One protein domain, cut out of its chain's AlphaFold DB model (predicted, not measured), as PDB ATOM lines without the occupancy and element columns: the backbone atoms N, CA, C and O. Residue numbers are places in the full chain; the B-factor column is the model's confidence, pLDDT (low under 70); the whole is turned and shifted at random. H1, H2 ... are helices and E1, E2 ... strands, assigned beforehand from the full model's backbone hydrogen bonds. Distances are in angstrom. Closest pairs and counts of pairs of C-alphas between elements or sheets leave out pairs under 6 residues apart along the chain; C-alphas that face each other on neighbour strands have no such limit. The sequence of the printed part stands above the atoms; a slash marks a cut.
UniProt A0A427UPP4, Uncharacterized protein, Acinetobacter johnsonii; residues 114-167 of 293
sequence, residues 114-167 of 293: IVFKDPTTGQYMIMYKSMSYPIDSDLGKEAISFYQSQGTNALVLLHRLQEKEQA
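This is residues 114 to 167 of the 293 residues of an uncharacterized protein of Acinetobacter johnsonii (UniProt A0A427UPP4). A small, three-stranded sheet has two helices over one face and its other face bare; the helices H1 and H2 meet in a corner, as an L, with H1 lying across E2 and E3 and H2 over E1. The printed part has 54 residues with three named strands followed by two named helices, in the order E1, E2, E3, H1, H2. The sheet is antiparallel throughout, in the order E1, E2, E3, and the class is mixed, helices and strands. The whole is compact, with a radius of gyration of the C-alphas of 10.8 A, and spans 31 by 23 by 16 A.

E1 is residues 115 to 117, beginning at C-alpha 115 (0.470, -9.463, 1.488), and is 7.3 A long. E2, residues 124 to 128, is the longest strand, 13.1 A from first to last C-alpha. E3 is residues 131 to 134, 10.3 A long. H1 is residues 138 to 149, 16.6 A long, beginning at C-alpha 138 (-5.105, -20.211, 11.258). H2, residues 154 to 167, measures 20.3 A and ends at C-alpha 167 (2.874, -12.383, -16.465).

E1, E2 and E3 form a meander, each strand the antiparallel neighbour of the one before; E1 and E3 are edge strands. The hairpin of E1 and E2 has N 125 and O 116 within hydrogen-bond range at 2.8 A. The hairpin of E2 and E3 has N 126 and O 133 at 2.8 A and N 133 and O 126 at 2.9 A. H1 and H2 lie on the same face of the sheet, an arrangement of two layers, one of strands and one of helices. H1 is over E2 and E3 at a height of 9.0 A over the sheet and runs across the strands, at 66 degrees to E2 on the local plane; the closest C-alphas of H1 and E3 are those of Gly 140 and Tyr 133, 5.4 A apart. H2 is over E1 at a height of 7.6 A and runs slantwise to the strands, at 33 degrees to E1 on the local plane; the closest C-alphas of H2 and E1 are those of Leu 158 and Val 115, 6.4 A apart. H1, with residues 144 to 148 alone, and H2, with residues 154 to 155 alone, touch; their closest C-alphas, of Ile 144 and Ala 154, are 5.8 A apart. Their lines stand about perpendicular, at 73 degrees. In H1 and H2 every O i to N i+4 pair is within hydrogen-bond range.

The two C-alphas farthest apart, of Lys 129 and Ala 167, are 31.6 A apart. The printed part has no cut and no long link. The mean pLDDT of the printed part is 73.1, and 14 residues are under 70, among them residues 149 to 152 and 163 to 167.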
ATOM      1  N   ILE A 114       0.910  -5.509   2.929       73.00
ATOM      2  CA  ILE A 114       0.266  -6.433   3.876       73.00
ATOM      3  C   ILE A 114       0.368  -7.889   3.404       73.00
ATOM      4  O   ILE A 114       0.478  -8.786   4.235       73.00
ATOM      5  N   VAL A 115       0.353  -8.128   2.089       73.81
ATOM      6  CA  VAL A 115       0.470  -9.463   1.488       73.81
ATOM      7  C   VAL A 115       1.710  -9.509   0.610       73.81
ATOM      8  O   VAL A 115       1.899  -8.642  -0.236       73.81
ATOM      9  N   PHE A 116       2.554 -10.520   0.792       75.62
ATOM     10  CA  PHE A 116       3.795 -10.673   0.031       75.62
ATOM     11  C   PHE A 116       4.170 -12.145  -0.123       75.62
ATOM     12  O   PHE A 116       3.620 -13.009   0.552       75.62
ATOM     13  N   LYS A 117       5.118 -12.445  -1.012       77.44
ATOM     14  CA  LYS A 117       5.697 -13.785  -1.129       77.44
ATOM     15  C   LYS A 117       7.025 -13.832  -0.392       77.44
ATOM     16  O   LYS A 117       7.901 -13.007  -0.645       77.44
ATOM     17  N   ASP A 118       7.168 -14.786   0.515       75.19
ATOM     18  CA  ASP A 118       8.428 -15.035   1.201       75.19
ATOM     19  C   ASP A 118       9.455 -15.587   0.191       75.19
ATOM     20  O   ASP A 118       9.201 -16.620  -0.436       75.19
ATOM     21  N   PRO A 119      10.614 -14.931   0.007       68.94
ATOM     22  CA  PRO A 119      11.629 -15.364  -0.954       68.94
ATOM     23  C   PRO A 119      12.356 -16.654  -0.539       68.94
ATOM     24  O   PRO A 119      12.977 -17.300  -1.378       68.94
ATOM     25  N   THR A 120      12.289 -17.034   0.739       74.12
ATOM     26  CA  THR A 120      12.957 -18.211   1.311       74.12
ATOM     27  C   THR A 120      12.078 -19.451   1.213       74.12
ATOM     28  O   THR A 120      12.562 -20.531   0.881       74.12
ATOM     29  N   THR A 121      10.785 -19.310   1.511       75.19
ATOM     30  CA  THR A 121       9.837 -20.439   1.542       75.19
ATOM     31  C   THR A 121       8.956 -20.517   0.297       75.19
ATOM     32  O   THR A 121       8.329 -21.548   0.053       75.19
ATOM     33  N   GLY A 122       8.887 -19.444  -0.496       73.56
ATOM     34  CA  GLY A 122       8.010 -19.333  -1.660       73.56
ATOM     35  C   GLY A 122       6.523 -19.231  -1.311       73.56
ATOM     36  O   GLY A 122       5.695 -19.234  -2.221       73.56
ATOM     37  N   GLN A 123       6.173 -19.152  -0.024       80.44
ATOM     38  CA  GLN A 123       4.793 -19.072   0.445       80.44
ATOM     39  C   GLN A 123       4.295 -17.629   0.450       80.44
ATOM     40  O   GLN A 123       5.060 -16.693   0.684       80.44
ATOM     41  N   TYR A 124       2.996 -17.446   0.223       80.25
ATOM     42  CA  TYR A 124       2.368 -16.146   0.420       80.25
ATOM     43  C   TYR A 124       2.099 -15.917   1.906       80.25
ATOM     44  O   TYR A 124       1.496 -16.747   2.591       80.25
ATOM     45  N   MET A 125       2.549 -14.768   2.383       78.19
ATOM     46  CA  MET A 125       2.512 -14.344   3.768       78.19
ATOM     47  C   MET A 125       1.612 -13.124   3.916       78.19
ATOM     48  O   MET A 125       1.483 -12.313   2.996       78.19
ATOM     49  N   ILE A 126       1.032 -12.982   5.102       77.94
ATOM     50  CA  ILE A 126       0.290 -11.803   5.528       77.94
ATOM     51  C   ILE A 126       0.924 -11.217   6.790       77.94
ATOM     52  O   ILE A 126       1.222 -11.942   7.742       77.94
ATOM     53  N   MET A 127       1.158  -9.907   6.793       77.44
ATOM     54  CA  MET A 127       1.629  -9.183   7.971       77.44
ATOM     55  C   MET A 127       0.465  -9.002   8.945       77.44
ATOM     56  O   MET A 127      -0.565  -8.479   8.558       77.44
ATOM     57  N   TYR A 128       0.607  -9.412  10.201       72.50
ATOM     58  CA  TYR A 128      -0.395  -9.262  11.255       72.50
ATOM     59  C   TYR A 128       0.310  -9.061  12.597       72.50
ATOM     60  O   TYR A 128       1.200  -9.829  12.952       72.50
ATOM     61  N   LYS A 129      -0.054  -8.010  13.347       70.62
ATOM     62  CA  LYS A 129       0.560  -7.672  14.652       70.62
ATOM     63  C   LYS A 129       2.104  -7.670  14.612       70.62
ATOM     64  O   LYS A 129       2.758  -8.233  15.487       70.62
ATOM     65  N   SER A 130       2.672  -7.045  13.577       65.44
ATOM     66  CA  SER A 130       4.126  -6.931  13.344       65.44
ATOM     67  C   SER A 130       4.865  -8.255  13.096       65.44
ATOM     68  O   SER A 130       6.092  -8.284  13.132       65.44
ATOM     69  N   MET A 131       4.134  -9.337  12.829       67.56
ATOM     70  CA  MET A 131       4.662 -10.650  12.452       67.56
ATOM     71  C   MET A 131       4.113 -11.058  11.086       67.56
ATOM     72  O   MET A 131       3.076 -10.557  10.659       67.56
ATOM     73  N   SER A 132       4.790 -11.967  10.389       76.25
ATOM     74  CA  SER A 132       4.302 -12.544   9.137       76.25
ATOM     75  C   SER A 132       3.812 -13.971   9.359       76.25
ATOM     76  O   SER A 132       4.491 -14.790   9.979       76.25
ATOM     77  N   TYR A 133       2.632 -14.280   8.828       79.12
ATOM     78  CA  TYR A 133       2.040 -15.613   8.901       79.12
ATOM     79  C   TYR A 133       1.721 -16.131   7.502       79.12
ATOM     80  O   TYR A 133       1.330 -15.331   6.649       79.12
ATOM     81  N   PRO A 134       1.836 -17.445   7.246       83.88
ATOM     82  CA  PRO A 134       1.345 -18.023   6.002       83.88
ATOM     83  C   PRO A 134      -0.145 -17.734   5.851       83.88
ATOM     84  O   PRO A 134      -0.897 -17.897   6.817       83.88
ATOM     85  N   ILE A 135      -0.579 -17.342   4.654       80.44
ATOM     86  CA  ILE A 135      -1.986 -16.999   4.385       80.44
ATOM     87  C   ILE A 135      -2.937 -18.143   4.761       80.44
ATOM     88  O   ILE A 135      -4.008 -17.901   5.313       80.44
ATOM     89  N   ASP A 136      -2.515 -19.386   4.532       81.38
ATOM     90  CA  ASP A 136      -3.330 -20.576   4.791       81.38
ATOM     91  C   ASP A 136      -3.336 -21.024   6.263       81.38
ATOM     92  O   ASP A 136      -4.117 -21.906   6.638       81.38
ATOM     93  N   SER A 137      -2.486 -20.426   7.106       83.19
ATOM     94  CA  SER A 137      -2.440 -20.721   8.542       83.19
ATOM     95  C   SER A 137      -3.663 -20.161   9.272       83.19
ATOM     96  O   SER A 137      -4.304 -19.219   8.804       83.19
ATOM     97  N   ASP A 138      -3.975 -20.698  10.452       82.12
ATOM     98  CA  ASP A 138      -5.105 -20.211  11.258       82.12
ATOM     99  C   ASP A 138      -4.952 -18.723  11.619       82.12
ATOM    100  O   ASP A 138      -5.909 -17.957  11.517       82.12
ATOM    101  N   LEU A 139      -3.723 -18.287  11.921       77.56
ATOM    102  CA  LEU A 139      -3.390 -16.877  12.154       77.56
ATOM    103  C   LEU A 139      -3.442 -16.036  10.869       77.56
ATOM    104  O   LEU A 139      -3.807 -14.866  10.920       77.56
ATOM    105  N   GLY A 140      -3.128 -16.623   9.710       77.31
ATOM    106  CA  GLY A 140      -3.282 -15.976   8.406       77.31
ATOM    107  C   GLY A 140      -4.747 -15.722   8.047       77.31
ATOM    108  O   GLY A 140      -5.099 -14.633   7.597       77.31
ATOM    109  N   LYS A 141      -5.633 -16.680   8.334       81.94
ATOM    110  CA  LYS A 141      -7.088 -16.534   8.156       81.94
ATOM    111  C   LYS A 141      -7.693 -15.524   9.131       81.94
ATOM    112  O   LYS A 141      -8.574 -14.749   8.746       81.94
ATOM    113  N   GLU A 142      -7.205 -15.495  10.371       78.19
ATOM    114  CA  GLU A 142      -7.560 -14.457  11.345       78.19
ATOM    115  C   GLU A 142      -7.127 -13.073  10.844       78.19
ATOM    116  O   GLU A 142      -7.925 -12.138  10.856       78.19
ATOM    117  N   ALA A 143      -5.904 -12.954  10.321       76.12
ATOM    118  CA  ALA A 143      -5.395 -11.720   9.740       76.12
ATOM    119  C   ALA A 143      -6.226 -11.260   8.533       76.12
ATOM    120  O   ALA A 143      -6.588 -10.089   8.462       76.12
ATOM    121  N   ILE A 144      -6.597 -12.165   7.618       76.50
ATOM    122  CA  ILE A 144      -7.493 -11.848   6.492       76.50
ATOM    123  C   ILE A 144      -8.810 -11.263   7.008       76.50
ATOM    124  O   ILE A 144      -9.247 -10.218   6.529       76.50
ATOM    125  N   SER A 145      -9.408 -11.907   8.011       74.69
ATOM    126  CA  SER A 145     -10.669 -11.459   8.612       74.69
ATOM    127  C   SER A 145     -10.514 -10.098   9.299       74.69
ATOM    128  O   SER A 145     -11.375  -9.228   9.164       74.69
ATOM    129  N   PHE A 146      -9.389  -9.882   9.986       76.00
ATOM    130  CA  PHE A 146      -9.043  -8.604  10.599       76.00
ATOM    131  C   PHE A 146      -8.943  -7.499   9.546       76.00
ATOM    132  O   PHE A 146      -9.659  -6.508   9.650       76.00
ATOM    133  N   TYR A 147      -8.136  -7.676   8.498       71.25
ATOM    134  CA  TYR A 147      -8.000  -6.669   7.444       71.25
ATOM    135  C   TYR A 147      -9.314  -6.417   6.715       71.25
ATOM    136  O   TYR A 147      -9.647  -5.259   6.479       71.25
ATOM    137  N   GLN A 148     -10.109  -7.459   6.465       70.69
ATOM    138  CA  GLN A 148     -11.433  -7.313   5.870       70.69
ATOM    139  C   GLN A 148     -12.361  -6.463   6.751       70.69
ATOM    140  O   GLN A 148     -13.068  -5.604   6.229       70.69
ATOM    141  N   SER A 149     -12.315  -6.629   8.079       65.56
ATOM    142  CA  SER A 149     -13.063  -5.779   9.021       65.56
ATOM    143  C   SER A 149     -12.577  -4.323   9.052       65.56
ATOM    144  O   SER A 149     -13.351  -3.425   9.371       65.56
ATOM    145  N   GLN A 150     -11.310  -4.084   8.697       58.28
ATOM    146  CA  GLN A 150     -10.715  -2.751   8.546       58.28
ATOM    147  C   GLN A 150     -10.898  -2.180   7.123       58.28
ATOM    148  O   GLN A 150     -10.399  -1.096   6.825       58.28
ATOM    149  N   GLY A 151     -11.595  -2.903   6.238       52.38
ATOM    150  CA  GLY A 151     -11.845  -2.528   4.846       52.38
ATOM    151  C   GLY A 151     -10.808  -3.032   3.832       52.38
ATOM    152  O   GLY A 151     -11.046  -3.006   2.631       52.38
ATOM    153  N   THR A 152      -9.672  -3.575   4.248       66.06
ATOM    154  CA  THR A 152      -8.645  -4.052   3.310       66.06
ATOM    155  C   THR A 152      -8.879  -5.510   2.910       66.06
ATOM    156  O   THR A 152      -8.859  -6.412   3.744       66.06
ATOM    157  N   ASN A 153      -9.033  -5.782   1.611       72.62
ATOM    158  CA  ASN A 153      -9.197  -7.151   1.114       72.62
ATOM    159  C   ASN A 153      -7.849  -7.795   0.744       72.62
ATOM    160  O   ASN A 153      -7.359  -7.668  -0.382       72.62
ATOM    161  N   ALA A 154      -7.270  -8.530   1.694       69.50
ATOM    162  CA  ALA A 154      -6.006  -9.245   1.516       69.50
ATOM    163  C   ALA A 154      -6.037 -10.292   0.377       69.50
ATOM    164  O   ALA A 154      -5.017 -10.525  -0.269       69.50
ATOM    165  N   LEU A 155      -7.197 -10.883   0.063       75.19
ATOM    166  CA  LEU A 155      -7.319 -11.876  -1.015       75.19
ATOM    167  C   LEU A 155      -7.219 -11.241  -2.409       75.19
ATOM    168  O   LEU A 155      -6.672 -11.847  -3.327       75.19
ATOM    169  N   VAL A 156      -7.691 -10.001  -2.568       72.38
ATOM    170  CA  VAL A 156      -7.524  -9.242  -3.821       72.38
ATOM    171  C   VAL A 156      -6.051  -8.903  -4.055       72.38
ATOM    172  O   VAL A 156      -5.568  -8.983  -5.185       72.38
ATOM    173  N   LEU A 157      -5.315  -8.564  -2.994       70.56
ATOM    174  CA  LEU A 157      -3.872  -8.320  -3.071       70.56
ATOM    175  C   LEU A 157      -3.104  -9.595  -3.443       70.56
ATOM    176  O   LEU A 157      -2.236  -9.550  -4.314       70.56
ATOM    177  N   LEU A 158      -3.478 -10.738  -2.857       74.25
ATOM    178  CA  LEU A 158      -2.931 -12.047  -3.221       74.25
ATOM    179  C   LEU A 158      -3.149 -12.367  -4.709       74.25
ATOM    180  O   LEU A 158      -2.208 -12.768  -5.392       74.25
ATOM    181  N   HIS A 159      -4.361 -12.148  -5.225       70.38
ATOM    182  CA  HIS A 159      -4.685 -12.399  -6.631       70.38
ATOM    183  C   HIS A 159      -3.824 -11.555  -7.582       70.38
ATOM    184  O   HIS A 159      -3.230 -12.082  -8.519       70.38
ATOM    185  N   ARG A 160      -3.672 -10.254  -7.304       69.12
ATOM    186  CA  ARG A 160      -2.821  -9.362  -8.115       69.12
ATOM    187  C   ARG A 160      -1.349  -9.770  -8.092       69.12
ATOM    188  O   ARG A 160      -0.649  -9.606  -9.091       69.12
ATOM    189  N   LEU A 161      -0.857 -10.275  -6.960       70.38
ATOM    190  CA  LEU A 161       0.507 -10.803  -6.860       70.38
ATOM    191  C   LEU A 161       0.675 -12.059  -7.720       70.38
ATOM    192  O   LEU A 161       1.644 -12.147  -8.467       70.38
ATOM    193  N   GLN A 162      -0.288 -12.979  -7.684       74.81
ATOM    194  CA  GLN A 162      -0.290 -14.176  -8.531       74.81
ATOM    195  C   GLN A 162      -0.324 -13.832 -10.030       74.81
ATOM    196  O   GLN A 162       0.429 -14.413 -10.810       74.81
ATOM    197  N   GLU A 163      -1.133 -12.850 -10.440       68.62
ATOM    198  CA  GLU A 163      -1.190 -12.374 -11.832       68.62
ATOM    199  C   GLU A 163       0.148 -11.788 -12.304       68.62
ATOM    200  O   GLU A 163       0.598 -12.079 -13.415       68.62
ATOM    201  N   LYS A 164       0.828 -11.005 -11.453       67.06
ATOM    202  CA  LYS A 164       2.163 -10.465 -11.758       67.06
ATOM    203  C   LYS A 164       3.201 -11.573 -11.963       67.06
ATOM    204  O   LYS A 164       4.033 -11.462 -12.863       67.06
ATOM    205  N   GLU A 165       3.134 -12.650 -11.180       63.97
ATOM    206  CA  GLU A 165       4.035 -13.800 -11.333       63.97
ATOM    207  C   GLU A 165       3.767 -14.585 -12.625       63.97
ATOM    208  O   GLU A 165       4.707 -14.965 -13.325       63.97
ATOM    209  N   GLN A 166       2.500 -14.775 -12.998       63.47
ATOM    210  CA  GLN A 166       2.134 -15.438 -14.256       63.47
ATOM    211  C   GLN A 166       2.551 -14.618 -15.485       63.47
ATOM    212  O   GLN A 166       3.040 -15.179 -16.468       63.47
ATOM    213  N   ALA A 167       2.431 -13.290 -15.411       57.59
ATOM    214  CA  ALA A 167       2.874 -12.383 -16.465       57.59
ATOM    215  C   ALA A 167       4.405 -12.385 -16.646       57.59
ATOM    216  O   ALA A 167       4.890 -12.287 -17.771       57.59
TER     217      ALA A 167